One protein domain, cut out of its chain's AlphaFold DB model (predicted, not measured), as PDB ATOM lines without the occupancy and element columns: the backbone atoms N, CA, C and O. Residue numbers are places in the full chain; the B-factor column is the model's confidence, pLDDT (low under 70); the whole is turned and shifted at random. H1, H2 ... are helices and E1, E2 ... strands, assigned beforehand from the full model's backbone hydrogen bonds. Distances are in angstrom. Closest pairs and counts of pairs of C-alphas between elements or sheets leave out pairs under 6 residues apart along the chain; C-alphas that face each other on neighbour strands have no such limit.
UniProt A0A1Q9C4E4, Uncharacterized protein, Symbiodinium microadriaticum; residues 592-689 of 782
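Overview. This is residues 592 to 689 of the 782 residues of an uncharacterized protein of Symbiodinium microadriaticum (UniProt A0A1Q9C4E4). A small antiparallel sheet of three strands, E2, E1 and E5, has two helices over one face: H2 lies lengthwise along the edge strand E5, and H1 crosses over E2 and E1. Beyond one end of this sheet the hairpin E3 and E4 extends the body lengthwise, and E4 runs on into E5. The printed part has 98 residues, with two named helices and five named strands in the order E1 H1 E2 H2 E3 E4 E5; the class is mixed, helices and strands. The whole is compact, with a radius of gyration of the C-alphas of 13.4 A, yet elongated in outline, with spans of 44 by 28 by 24 A.

Along the chain. In the larger sheet, E1 is residues 594 to 598, 12.9 A from first to last C-alpha, and begins at C-alpha 594 (-136.870, 161.440, 104.572). E2 is residues 638 to 642, 13.4 A long, and E5 is residues 684 to 687, 10.3 A long, ending at C-alpha 687 (-140.085, 157.161, 101.653). H2, the longest helix, is residues 651 to 668, 25.9 A long, beginning at C-alpha 651 (-131.111, 150.520, 110.770). H1 is residues 606 to 619, 19.8 A long. E3 is residues 671 to 674, 8.1 A long, and E4 is residues 680 to 682, 6.1 A long.

Arrangement. The sheet runs E2 - E1 - E5, with E2 and E5 as edge strands. E1 and E5 are antiparallel at 162 degrees, with N 596 and O 686 within hydrogen-bond range at 2.8 A. E2 and E1 are antiparallel at 160 degrees, with N 595 and O 641 at 2.8 A. H1 and H2 lie on the same face of this sheet, forming two layers, a sheet with helices on one face, but H1 and H2 are apart. H2 has a height over the sheet of 9.0 A and runs along the strands, at 9 degrees to E5 on the local plane; their closest C-alphas, those of Ile 662 and Leu 685, are 5.4 A apart. H1 has a height over the sheet of 9.3 A, lies over E2 and E1, and runs across the strands, at 77 degrees to E1 on the local plane. The closest C-alphas of H1 and E2, those of Ile 610 and Ala 639, are 6.6 A apart. E3 and E4 form a hairpin, antiparallel at 142 degrees, with N 681 and O 673 within hydrogen-bond range at 2.7 A. E4 runs on into E5 across a break of 1 residue, at 37 degrees. In H1 and H2 every O i to N i+4 pair is within hydrogen-bond range.

Size, cuts and confidence. The two C-alphas farthest apart, those of Gly 648 and Ser 677, are 46.0 A apart. The printed part has no cut. The link from H1 to E2, residues 620 to 637, is long. The mean pLDDT of the printed part is 95.5, and no printed residue is under 70.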
ATOM      1  N   PRO A 592    -129.994 163.213 104.399       76.25
ATOM      2  CA  PRO A 592    -130.523 162.013 105.037       76.25
ATOM      3  C   PRO A 592    -131.824 161.554 104.363       76.25
ATOM      4  O   PRO A 592    -132.525 162.363 103.739       76.25
ATOM      5  N   PRO A 593    -132.173 160.258 104.470       86.75
ATOM      6  CA  PRO A 593    -133.470 159.787 104.012       86.75
ATOM      7  C   PRO A 593    -134.584 160.567 104.721       86.75
ATOM      8  O   PRO A 593    -134.435 161.015 105.856       86.75
ATOM      9  N   ALA A 594    -135.710 160.742 104.042       94.38
ATOM     10  CA  ALA A 594    -136.870 161.440 104.572       94.38
ATOM     11  C   ALA A 594    -138.148 160.658 104.259       94.38
ATOM     12  O   ALA A 594    -138.174 159.784 103.390       94.38
ATOM     13  N   LEU A 595    -139.226 161.001 104.945       96.44
ATOM     14  CA  LEU A 595    -140.586 160.687 104.543       96.44
ATOM     15  C   LEU A 595    -141.199 161.885 103.819       96.44
ATOM     16  O   LEU A 595    -140.891 163.040 104.108       96.44
ATOM     17  N   ILE A 596    -142.085 161.591 102.879       97.25
ATOM     18  CA  ILE A 596    -142.939 162.555 102.197       97.25
ATOM     19  C   ILE A 596    -144.368 162.222 102.609       97.25
ATOM     20  O   ILE A 596    -144.884 161.163 102.239       97.25
ATOM     21  N   ILE A 597    -144.983 163.114 103.381       98.06
ATOM     22  CA  ILE A 597    -146.404 163.063 103.727       98.06
ATOM     23  C   ILE A 597    -147.156 163.996 102.774       98.06
ATOM     24  O   ILE A 597    -146.729 165.132 102.568       98.06
ATOM     25  N   GLY A 598    -148.241 163.538 102.152       97.44
ATOM     26  CA  GLY A 598    -148.934 164.305 101.113       97.44
ATOM     27  C   GLY A 598    -150.401 163.935 100.932       97.44
ATOM     28  O   GLY A 598    -150.885 162.971 101.515       97.44
ATOM     29  N   GLY A 599    -151.110 164.727 100.125       96.50
ATOM     30  CA  GLY A 599    -152.556 164.585  99.889       96.50
ATOM     31  C   GLY A 599    -153.314 165.918  99.857       96.50
ATOM     32  O   GLY A 599    -154.473 165.954  99.441       96.50
ATOM     33  N   TRP A 600    -152.664 167.015 100.257       97.19
ATOM     34  CA  TRP A 600    -153.183 168.382 100.164       97.19
ATOM     35  C   TRP A 600    -153.167 168.917  98.721       97.19
ATOM     36  O   TRP A 600    -152.507 168.360  97.839       97.19
ATOM     37  N   HIS A 601    -153.863 170.030  98.484       95.75
ATOM     38  CA  HIS A 601    -153.855 170.722  97.194       95.75
ATOM     39  C   HIS A 601    -152.461 171.331  96.919       95.75
ATOM     40  O   HIS A 601    -151.823 171.804  97.861       95.75
ATOM     41  N   PRO A 602    -151.956 171.380  95.667       93.44
ATOM     42  CA  PRO A 602    -150.667 172.013  95.357       93.44
ATOM     43  C   PRO A 602    -150.543 173.464  95.851       93.44
ATOM     44  O   PRO A 602    -149.442 173.887  96.198       93.44
ATOM     45  N   ASP A 603    -151.657 174.192  95.930       95.38
ATOM     46  CA  ASP A 603    -151.721 175.587  96.390       95.38
ATOM     47  C   ASP A 603    -151.936 175.761  97.904       95.38
ATOM     48  O   ASP A 603    -152.079 176.892  98.371       95.38
ATOM     49  N   THR A 604    -151.968 174.678  98.691       96.56
ATOM     50  CA  THR A 604    -152.046 174.785 100.156       96.56
ATOM     51  C   THR A 604    -150.754 175.394 100.711       96.56
ATOM     52  O   THR A 604    -149.648 175.022 100.322       96.56
ATOM     53  N   GLU A 605    -150.899 176.367 101.611       97.00
ATOM     54  CA  GLU A 605    -149.791 177.118 102.215       97.00
ATOM     55  C   GLU A 605    -148.967 176.252 103.167       97.00
ATOM     56  O   GLU A 605    -149.524 175.448 103.915       97.00
ATOM     57  N   ALA A 606    -147.645 176.440 103.137       97.25
ATOM     58  CA  ALA A 606    -146.666 175.629 103.855       97.25
ATOM     59  C   ALA A 606    -147.032 175.406 105.330       97.25
ATOM     60  O   ALA A 606    -147.087 174.261 105.777       97.25
ATOM     61  N   ASP A 607    -147.361 176.478 106.049       97.81
ATOM     62  CA  ASP A 607    -147.680 176.430 107.479       97.81
ATOM     63  C   ASP A 607    -148.927 175.574 107.748       97.81
ATOM     64  O   ASP A 607    -148.921 174.715 108.625       97.81
ATOM     65  N   LYS A 608    -149.968 175.707 106.910       97.69
ATOM     66  CA  LYS A 608    -151.197 174.897 106.998       97.69
ATOM     67  C   LYS A 608    -150.927 173.420 106.712       97.69
ATOM     68  O   LYS A 608    -151.507 172.561 107.370       97.69
ATOM     69  N   VAL A 609    -150.042 173.105 105.765       97.94
ATOM     70  CA  VAL A 609    -149.632 171.714 105.496       97.94
ATOM     71  C   VAL A 609    -148.857 171.137 106.681       97.94
ATOM     72  O   VAL A 609    -149.126 170.005 107.072       97.94
ATOM     73  N   ILE A 610    -147.943 171.904 107.287       97.88
ATOM     74  CA  ILE A 610    -147.171 171.477 108.465       97.88
ATOM     75  C   ILE A 610    -148.097 171.269 109.672       97.88
ATOM     76  O   ILE A 610    -148.059 170.206 110.287       97.88
ATOM     77  N   ASP A 611    -148.995 172.214 109.961       98.00
ATOM     78  CA  ASP A 611    -149.992 172.097 111.032       98.00
ATOM     79  C   ASP A 611    -150.906 170.882 110.850       98.00
ATOM     80  O   ASP A 611    -151.196 170.165 111.810       98.00
ATOM     81  N   HIS A 612    -151.375 170.632 109.625       97.75
ATOM     82  CA  HIS A 612    -152.243 169.492 109.335       97.75
ATOM     83  C   HIS A 612    -151.460 168.171 109.387       97.75
ATOM     84  O   HIS A 612    -151.984 167.185 109.897       97.75
ATOM     85  N   ALA A 613    -150.201 168.143 108.936       98.00
ATOM     86  CA  ALA A 613    -149.329 166.977 109.066       98.00
ATOM     87  C   ALA A 613    -149.048 166.646 110.542       98.00
ATOM     88  O   ALA A 613    -149.179 165.491 110.936       98.00
ATOM     89  N   ASN A 614    -148.739 167.651 111.369       97.94
ATOM     90  CA  ASN A 614    -148.531 167.494 112.811       97.94
ATOM     91  C   ASN A 614    -149.777 166.926 113.513       97.94
ATOM     92  O   ASN A 614    -149.663 165.986 114.300       97.94
ATOM     93  N   LYS A 615    -150.969 167.451 113.191       97.94
ATOM     94  CA  LYS A 615    -152.251 166.950 113.722       97.94
ATOM     95  C   LYS A 615    -152.489 165.488 113.336       97.94
ATOM     96  O   LYS A 615    -152.724 164.671 114.219       97.94
ATOM     97  N   LEU A 616    -152.343 165.144 112.055       97.56
ATOM     98  CA  LEU A 616    -152.552 163.780 111.552       97.56
ATOM     99  C   LEU A 616    -151.530 162.772 112.099       97.56
ATOM    100  O   LEU A 616    -151.882 161.625 112.357       97.56
ATOM    101  N   VAL A 617    -150.274 163.184 112.303       97.62
ATOM    102  CA  VAL A 617    -149.233 162.346 112.922       97.62
ATOM    103  C   VAL A 617    -149.584 162.018 114.375       97.62
ATOM    104  O   VAL A 617    -149.448 160.864 114.780       97.62
ATOM    105  N   ALA A 618    -150.098 162.990 115.135       97.75
ATOM    106  CA  ALA A 618    -150.566 162.771 116.503       97.75
ATOM    107  C   ALA A 618    -151.855 161.926 116.563       97.75
ATOM    108  O   ALA A 618    -151.942 160.991 117.358       97.75
ATOM    109  N   GLU A 619    -152.832 162.217 115.701       97.75
ATOM    110  CA  GLU A 619    -154.127 161.526 115.618       97.75
ATOM    111  C   GLU A 619    -153.970 160.043 115.248       97.75
ATOM    112  O   GLU A 619    -154.476 159.166 115.949       97.75
ATOM    113  N   LEU A 620    -153.191 159.751 114.201       97.69
ATOM    114  CA  LEU A 620    -152.881 158.387 113.760       97.69
ATOM    115  C   LEU A 620    -151.799 157.700 114.618       97.69
ATOM    116  O   LEU A 620    -151.455 156.548 114.350       97.69
ATOM    117  N   ARG A 621    -151.267 158.388 115.642       97.56
ATOM    118  CA  ARG A 621    -150.207 157.916 116.554       97.56
ATOM    119  C   ARG A 621    -148.978 157.365 115.813       97.56
ATOM    120  O   ARG A 621    -148.462 156.300 116.154       97.56
ATOM    121  N   LEU A 622    -148.532 158.073 114.774       97.75
ATOM    122  CA  LEU A 622    -147.378 157.667 113.965       97.75
ATOM    123  C   LEU A 622    -146.080 157.969 114.719       97.75
ATOM    124  O   LEU A 622    -145.883 159.080 115.208       97.75
ATOM    125  N   ASP A 623    -145.167 157.002 114.768       96.88
ATOM    126  CA  ASP A 623    -143.922 157.113 115.532       96.88
ATOM    127  C   ASP A 623    -142.823 157.874 114.758       96.88
ATOM    128  O   ASP A 623    -141.807 157.315 114.327       96.88
ATOM    129  N   LEU A 624    -143.072 159.166 114.524       96.50
ATOM    130  CA  LEU A 624    -142.268 160.065 113.693       96.50
ATOM    131  C   LEU A 624    -141.862 161.329 114.466       96.50
ATOM    132  O   LEU A 624    -142.691 161.969 115.109       96.50
ATOM    133  N   ASP A 625    -140.592 161.726 114.355       95.81
ATOM    134  CA  ASP A 625    -140.128 163.023 114.856       95.81
ATOM    135  C   ASP A 625    -140.449 164.124 113.839       95.81
ATOM    136  O   ASP A 625    -139.898 164.161 112.738       95.81
ATOM    137  N   MET A 626    -141.338 165.037 114.224       96.56
ATOM    138  CA  MET A 626    -141.776 166.137 113.370       96.56
ATOM    139  C   MET A 626    -140.896 167.390 113.465       96.56
ATOM    140  O   MET A 626    -141.106 168.318 112.683       96.56
ATOM    141  N   ARG A 627    -139.900 167.443 114.364       93.81
ATOM    142  CA  ARG A 627    -139.102 168.660 114.643       93.81
ATOM    143  C   ARG A 627    -138.337 169.214 113.438       93.81
ATOM    144  O   ARG A 627    -138.050 170.405 113.407       93.81
ATOM    145  N   GLY A 628    -138.016 168.370 112.455       93.94
ATOM    146  CA  GLY A 628    -137.358 168.765 111.205       93.94
ATOM    147  C   GLY A 628    -138.296 168.965 110.008       93.94
ATOM    148  O   GLY A 628    -137.803 169.085 108.888       93.94
ATOM    149  N   THR A 629    -139.621 168.927 110.193       96.69
ATOM    150  CA  THR A 629    -140.586 168.916 109.078       96.69
ATOM    151  C   THR A 629    -140.626 170.250 108.342       96.69
ATOM    152  O   THR A 629    -140.779 171.301 108.959       96.69
ATOM    153  N   PHE A 630    -140.554 170.213 107.011       96.81
ATOM    154  CA  PHE A 630    -140.622 171.410 106.171       96.81
ATOM    155  C   PHE A 630    -141.386 171.166 104.865       96.81
ATOM    156  O   PHE A 630    -141.555 170.033 104.412       96.81
ATOM    157  N   VAL A 631    -141.816 172.249 104.218       97.12
ATOM    158  CA  VAL A 631    -142.465 172.227 102.899       97.12
ATOM    159  C   VAL A 631    -141.540 172.902 101.875       97.12
ATOM    160  O   VAL A 631    -141.025 173.987 102.148       97.12
ATOM    161  N   PRO A 632    -141.272 172.296 100.698       92.06
ATOM    162  CA  PRO A 632    -140.326 172.847  99.724       92.06
ATOM    163  C   PRO A 632    -140.934 174.000  98.901       92.06
ATOM    164  O   PRO A 632    -141.289 173.842  97.727       92.06
ATOM    165  N   GLY A 633    -141.023 175.173  99.530       92.31
ATOM    166  CA  GLY A 633    -141.577 176.416  98.981       92.31
ATOM    167  C   GLY A 633    -142.872 176.847  99.680       92.31
ATOM    168  O   GLY A 633    -143.432 176.100 100.470       92.31
ATOM    169  N   VAL A 634    -143.364 178.050  99.365       93.44
ATOM    170  CA  VAL A 634    -144.499 178.692 100.071       93.44
ATOM    171  C   VAL A 634    -145.814 177.894  99.978       93.44
ATOM    172  O   VAL A 634    -146.635 177.965 100.889       93.44
ATOM    173  N   ARG A 635    -146.028 177.140  98.890       95.56
ATOM    174  CA  ARG A 635    -147.248 176.346  98.643       95.56
ATOM    175  C   ARG A 635    -146.938 174.996  97.986       95.56
ATOM    176  O   ARG A 635    -146.245 174.972  96.961       95.56
ATOM    177  N   ARG A 636    -147.416 173.890  98.573       95.25
ATOM    178  CA  ARG A 636    -147.289 172.501  98.068       95.25
ATOM    179  C   ARG A 636    -148.410 171.611  98.610       95.25
ATOM    180  O   ARG A 636    -148.915 171.842  99.695       95.25
ATOM    181  N   GLY A 637    -148.672 170.497  97.924       96.38
ATOM    182  CA  GLY A 637    -149.577 169.435  98.390       96.38
ATOM    183  C   GLY A 637    -148.949 168.394  99.334       96.38
ATOM    184  O   GLY A 637    -149.518 167.313  99.514       96.38
ATOM    185  N   TYR A 638    -147.747 168.655  99.865       97.56
ATOM    186  CA  TYR A 638    -146.962 167.709 100.669       97.56
ATOM    187  C   TYR A 638    -145.905 168.401 101.547       97.56
ATOM    188  O   TYR A 638    -145.408 169.475 101.199       97.56
ATOM    189  N   ALA A 639    -145.510 167.734 102.634       97.81
ATOM    190  CA  ALA A 639    -144.373 168.085 103.488       97.81
ATOM    191  C   ALA A 639    -143.308 166.971 103.491       97.81
ATOM    192  O   ALA A 639    -143.573 165.821 103.127       97.81
ATOM    193  N   ILE A 640    -142.090 167.328 103.894       97.00
ATOM    194  CA  ILE A 640    -140.924 166.450 103.999       97.00
ATOM    195  C   ILE A 640    -140.526 166.356 105.475       97.00
ATOM    196  O   ILE A 640    -140.262 167.376 106.108       97.00
ATOM    197  N   ILE A 641    -140.461 165.132 106.001       97.12
ATOM    198  CA  ILE A 641    -140.100 164.803 107.386       97.12
ATOM    199  C   ILE A 641    -138.736 164.084 107.356       97.12
ATOM    200  O   ILE A 641    -138.674 162.954 106.863       97.12
ATOM    201  N   PRO A 642    -137.627 164.690 107.814       95.25
ATOM    202  CA  PRO A 642    -136.323 164.022 107.872       95.25
ATOM    203  C   PRO A 642    -136.358 162.770 108.764       95.25
ATOM    204  O   PRO A 642    -136.891 162.815 109.869       95.25
ATOM    205  N   LEU A 643    -135.773 161.652 108.320       93.94
ATOM    206  CA  LEU A 643    -135.725 160.421 109.114       93.94
ATOM    207  C   LEU A 643    -134.518 160.410 110.051       93.94
ATOM    208  O   LEU A 643    -133.461 159.855 109.739       93.94
ATOM    209  N   THR A 644    -134.714 160.964 111.243       92.19
ATOM    210  CA  THR A 644    -133.852 160.696 112.397       92.19
ATOM    211  C   THR A 644    -133.928 159.213 112.788       92.19
ATOM    212  O   THR A 644    -134.977 158.558 112.679       92.19
ATOM    213  N   ARG A 645    -132.787 158.655 113.214       91.94
ATOM    214  CA  ARG A 645    -132.764 157.437 114.037       91.94
ATOM    215  C   ARG A 645    -133.042 157.850 115.476       91.94
ATOM    216  O   ARG A 645    -132.593 158.917 115.887       91.94
ATOM    217  N   LYS A 646    -133.766 157.021 116.220       94.31
ATOM    218  CA  LYS A 646    -133.861 157.159 117.678       94.31
ATOM    219  C   LYS A 646    -132.569 156.674 118.340       94.31
ATOM    220  O   LYS A 646    -131.828 155.877 117.761       94.31
ATOM    221  N   ASP A 647    -132.322 157.115 119.565       93.44
ATOM    222  CA  ASP A 647    -131.203 156.620 120.365       93.44
ATOM    223  C   ASP A 647    -131.332 155.100 120.576       93.44
ATOM    224  O   ASP A 647    -132.400 154.596 120.926       93.44
ATOM    225  N   GLY A 648    -130.262 154.355 120.284       94.62
ATOM    226  CA  GLY A 648    -130.255 152.886 120.298       94.62
ATOM    227  C   GLY A 648    -130.962 152.193 119.118       94.62
ATOM    228  O   GLY A 648    -130.957 150.966 119.048       94.62
ATOM    229  N   GLU A 649    -131.553 152.925 118.167       95.88
ATOM    230  CA  GLU A 649    -132.291 152.324 117.048       95.88
ATOM    231  C   GLU A 649    -131.366 151.801 115.936       95.88
ATOM    232  O   GLU A 649    -130.644 152.552 115.270       95.88
ATOM    233  N   THR A 650    -131.443 150.494 115.672       96.06
ATOM    234  CA  THR A 650    -130.758 149.864 114.535       96.06
ATOM    235  C   THR A 650    -131.359 150.316 113.199       96.06
ATOM    236  O   THR A 650    -132.516 150.726 113.110       96.06
ATOM    237  N   GLN A 651    -130.600 150.192 112.107       91.19
ATOM    238  CA  GLN A 651    -131.111 150.520 110.770       91.19
ATOM    239  C   GLN A 651    -132.322 149.653 110.366       91.19
ATOM    240  O   GLN A 651    -133.209 150.134 109.658       91.19
ATOM    241  N   GLU A 652    -132.381 148.409 110.848       93.12
ATOM    242  CA  GLU A 652    -133.518 147.492 110.690       93.12
ATOM    243  C   GLU A 652    -134.751 147.979 111.470       93.12
ATOM    244  O   GLU A 652    -135.861 148.016 110.932       93.12
ATOM    245  N   GLY A 653    -134.551 148.447 112.709       96.25
ATOM    246  CA  GLY A 653    -135.588 149.074 113.531       96.25
ATOM    247  C   GLY A 653    -136.165 150.325 112.868       96.25
ATOM    248  O   GLY A 653    -137.378 150.415 112.683       96.25
ATOM    249  N   GLN A 654    -135.300 151.223 112.383       95.00
ATOM    250  CA  GLN A 654    -135.712 152.435 111.665       95.00
ATOM    251  C   GLN A 654    -136.540 152.100 110.413       95.00
ATOM    252  O   GLN A 654    -137.595 152.696 110.184       95.00
ATOM    253  N   ARG A 655    -136.104 151.117 109.609       94.12
ATOM    254  CA  ARG A 655    -136.864 150.626 108.446       94.12
ATOM    255  C   ARG A 655    -138.225 150.065 108.862       94.12
ATOM    256  O   ARG A 655    -139.236 150.408 108.249       94.12
ATOM    257  N   SER A 656    -138.261 149.252 109.914       96.88
ATOM    258  CA  SER A 656    -139.475 148.603 110.420       96.88
ATOM    259  C   SER A 656    -140.496 149.613 110.951       96.88
ATOM    260  O   SER A 656    -141.667 149.553 110.567       96.88
ATOM    261  N   ARG A 657    -140.053 150.601 111.741       97.38
ATOM    262  CA  ARG A 657    -140.862 151.733 112.228       97.38
ATOM    263  C   ARG A 657    -141.458 152.540 111.076       97.38
ATOM    264  O   ARG A 657    -142.659 152.807 111.059       97.38
ATOM    265  N   VAL A 658    -140.651 152.862 110.066       96.88
ATOM    266  CA  VAL A 658    -141.106 153.585 108.867       96.88
ATOM    267  C   VAL A 658    -142.147 152.781 108.079       96.88
ATOM    268  O   VAL A 658    -143.193 153.323 107.720       96.88
ATOM    269  N   GLN A 659    -141.925 151.482 107.860       97.50
ATOM    270  CA  GLN A 659    -142.897 150.609 107.186       97.50
ATOM    271  C   GLN A 659    -144.157 150.345 108.027       97.50
ATOM    272  O   GLN A 659    -145.212 150.026 107.476       97.50
ATOM    273  N   HIS A 660    -144.093 150.474 109.355       98.06
ATOM    274  CA  HIS A 660    -145.278 150.482 110.211       98.06
ATOM    275  C   HIS A 660    -146.098 151.766 109.992       98.06
ATOM    276  O   HIS A 660    -147.270 151.670 109.630       98.06
ATOM    277  N   CYS A 661    -145.469 152.944 110.061       98.12
ATOM    278  CA  CYS A 661    -146.135 154.237 109.842       98.12
ATOM    279  C   CYS A 661    -146.788 154.339 108.449       98.12
ATOM    280  O   CYS A 661    -147.924 154.796 108.320       98.12
ATOM    281  N   ILE A 662    -146.108 153.866 107.396       97.94
ATOM    282  CA  ILE A 662    -146.649 153.844 106.023       97.94
ATOM    283  C   ILE A 662    -147.886 152.935 105.923       97.94
ATOM    284  O   ILE A 662    -148.863 153.293 105.258       97.94
ATOM    285  N   ARG A 663    -147.883 151.778 106.605       98.19
ATOM    286  CA  ARG A 663    -149.049 150.881 106.668       98.19
ATOM    287  C   ARG A 663    -150.199 151.489 107.470       98.19
ATOM    288  O   ARG A 663    -151.322 151.448 106.984       98.19
ATOM    289  N   GLN A 664    -149.938 152.108 108.626       98.19
ATOM    290  CA  GLN A 664    -150.962 152.819 109.407       98.19
ATOM    291  C   GLN A 664    -151.662 153.894 108.562       98.19
ATOM    292  O   GLN A 664    -152.885 153.882 108.450       98.19
ATOM    293  N   VAL A 665    -150.893 154.760 107.890       98.06
ATOM    294  CA  VAL A 665    -151.437 155.812 107.015       98.06
ATOM    295  C   VAL A 665    -152.274 155.238 105.869       98.06
ATOM    296  O   VAL A 665    -153.378 155.720 105.616       98.06
ATOM    297  N   ARG A 666    -151.786 154.191 105.188       97.38
ATOM    298  CA  ARG A 666    -152.537 153.531 104.108       97.38
ATOM    299  C   ARG A 666    -153.849 152.925 104.614       97.38
ATOM    300  O   ARG A 666    -154.871 153.078 103.950       97.38
ATOM    301  N   ASN A 667    -153.817 152.260 105.767       97.75
ATOM    302  CA  ASN A 667    -154.977 151.579 106.342       97.75
ATOM    303  C   ASN A 667    -156.026 152.568 106.875       97.75
ATOM    304  O   ASN A 667    -157.216 152.288 106.784       97.75
ATOM    305  N   ALA A 668    -155.603 153.735 107.373       97.62
ATOM    306  CA  ALA A 668    -156.503 154.784 107.846       97.62
ATOM    307  C   ALA A 668    -157.333 155.435 106.721       97.62
ATOM    308  O   ALA A 668    -158.388 155.999 106.995       97.62
ATOM    309  N   ASN A 669    -156.885 155.352 105.457       96.31
ATOM    310  CA  ASN A 669    -157.651 155.749 104.262       96.31
ATOM    311  C   ASN A 669    -158.193 157.208 104.286       96.31
ATOM    312  O   ASN A 669    -159.152 157.541 103.587       96.31
ATOM    313  N   VAL A 670    -157.563 158.086 105.077       96.81
ATOM    314  CA  VAL A 670    -157.991 159.477 105.310       96.81
ATOM    315  C   VAL A 670    -158.033 160.261 103.996       96.81
ATOM    316  O   VAL A 670    -157.083 160.226 103.215       96.81
ATOM    317  N   THR A 671    -159.112 161.007 103.761       96.56
ATOM    318  CA  THR A 671    -159.222 161.965 102.647       96.56
ATOM    319  C   THR A 671    -158.961 163.374 103.171       96.56
ATOM    320  O   THR A 671    -159.566 163.776 104.158       96.56
ATOM    321  N   ILE A 672    -158.037 164.104 102.539       94.94
ATOM    322  CA  ILE A 672    -157.535 165.405 103.027       94.94
ATOM    323  C   ILE A 672    -158.053 166.584 102.209       94.94
ATOM    324  O   ILE A 672    -158.260 167.670 102.745       94.94
ATOM    325  N   SER A 673    -158.212 166.400 100.903       92.75
ATOM    326  CA  SER A 673    -158.706 167.445 100.010       92.75
ATOM    327  C   SER A 673    -159.428 166.830  98.820       92.75
ATOM    328  O   SER A 673    -159.307 165.633  98.568       92.75
ATOM    329  N   THR A 674    -160.159 167.643  98.069       93.12
ATOM    330  CA  THR A 674    -160.698 167.257  96.762       93.12
ATOM    331  C   THR A 674    -159.778 167.827  95.686       93.12
ATOM    332  O   THR A 674    -159.314 168.964  95.794       93.12
ATOM    333  N   ARG A 675    -159.470 167.037  94.656       89.50
ATOM    334  CA  ARG A 675    -158.716 167.500  93.484       89.50
ATOM    335  C   ARG A 675    -159.583 168.420  92.623       89.50
ATOM    336  O   ARG A 675    -160.806 168.346  92.670       89.50
ATOM    337  N   LEU A 676    -158.954 169.187  91.730       86.38
ATOM    338  CA  LEU A 676    -159.658 169.948  90.684       86.38
ATOM    339  C   LEU A 676    -160.511 169.058  89.751       86.38
ATOM    340  O   LEU A 676    -161.427 169.553  89.110       86.38
ATOM    341  N   SER A 677    -160.239 167.748  89.699       89.12
ATOM    342  CA  SER A 677    -161.045 166.731  89.003       89.12
ATOM    343  C   SER A 677    -162.298 166.273  89.769       89.12
ATOM    344  O   SER A 677    -162.998 165.385  89.295       89.12
ATOM    345  N   GLY A 678    -162.558 166.795  90.973       92.62
ATOM    346  CA  GLY A 678    -163.608 166.303  91.875       92.62
ATOM    347  C   GLY A 678    -163.243 165.019  92.640       92.62
ATOM    348  O   GLY A 678    -163.964 164.620  93.550       92.62
ATOM    349  N   GLU A 679    -162.115 164.376  92.326       93.69
ATOM    350  CA  GLU A 679    -161.679 163.152  93.010       93.69
ATOM    351  C   GLU A 679    -161.212 163.413  94.459       93.69
ATOM    352  O   GLU A 679    -160.479 164.380  94.706       93.69
ATOM    353  N   PRO A 680    -161.510 162.511  95.416       94.75
ATOM    354  CA  PRO A 680    -160.973 162.584  96.772       94.75
ATOM    355  C   PRO A 680    -159.459 162.316  96.796       94.75
ATOM    356  O   PRO A 680    -158.978 161.225  96.478       94.75
ATOM    357  N   SER A 681    -158.691 163.314  97.228       95.75
ATOM    358  CA  SER A 681    -157.250 163.223  97.450       95.75
ATOM    359  C   SER A 681    -156.968 162.609  98.822       95.75
ATOM    360  O   SER A 681    -157.128 163.245  99.872       95.75
ATOM    361  N   LYS A 682    -156.560 161.339  98.808       97.19
ATOM    362  CA  LYS A 682    -156.203 160.578 100.010       97.19
ATOM    363  C   LYS A 682    -154.838 160.987 100.559       97.19
ATOM    364  O   LYS A 682    -153.913 161.275  99.797       97.19
ATOM    365  N   LEU A 683    -154.712 160.943 101.882       97.50
ATOM    366  CA  LEU A 683    -153.439 160.999 102.589       97.50
ATOM    367  C   LEU A 683    -152.531 159.856 102.115       97.50
ATOM    368  O   LEU A 683    -152.949 158.700 102.029       97.50
ATOM    369  N   PHE A 684    -151.268 160.174 101.862       97.56
ATOM    370  CA  PHE A 684    -150.215 159.196 101.642       97.56
ATOM    371  C   PHE A 684    -148.966 159.540 102.451       97.56
ATOM    372  O   PHE A 684    -148.670 160.702 102.728       97.56
ATOM    373  N   LEU A 685    -148.198 158.501 102.773       97.81
ATOM    374  CA  LEU A 685    -146.873 158.590 103.368       97.81
ATOM    375  C   LEU A 685    -145.948 157.672 102.564       97.81
ATOM    376  O   LEU A 685    -146.253 156.495 102.390       97.81
ATOM    377  N   ASN A 686    -144.849 158.209 102.038       96.88
ATOM    378  CA  ASN A 686    -143.886 157.472 101.214       96.88
ATOM    379  C   ASN A 686    -142.451 157.820 101.618       96.88
ATOM    380  O   ASN A 686    -142.168 158.957 101.984       96.88
ATOM    381  N   VAL A 687    -141.520 156.872 101.491       94.62
ATOM    382  CA  VAL A 687    -140.085 157.161 101.653       94.62
ATOM    383  C   VAL A 687    -139.606 158.027 100.485       94.62
ATOM    384  O   VAL A 687    -139.915 157.747  99.325       94.62
ATOM    385  N   SER A 688    -138.840 159.078 100.780       90.88
ATOM    386  CA  SER A 688    -138.161 159.892  99.773       90.88
ATOM    387  C   SER A 688    -137.270 159.008  98.905       90.88
ATOM    388  O   SER A 688    -136.579 158.135  99.433       90.88
ATOM    389  N   GLN A 689    -137.212 159.266  97.600       88.06
ATOM    390  CA  GLN A 689    -136.300 158.519  96.732       88.06
ATOM    391  C   GLN A 689    -134.832 158.657  97.205       88.06
ATOM    392  O   GLN A 689    -134.459 159.721  97.719       88.06
TER     393      GLN A 689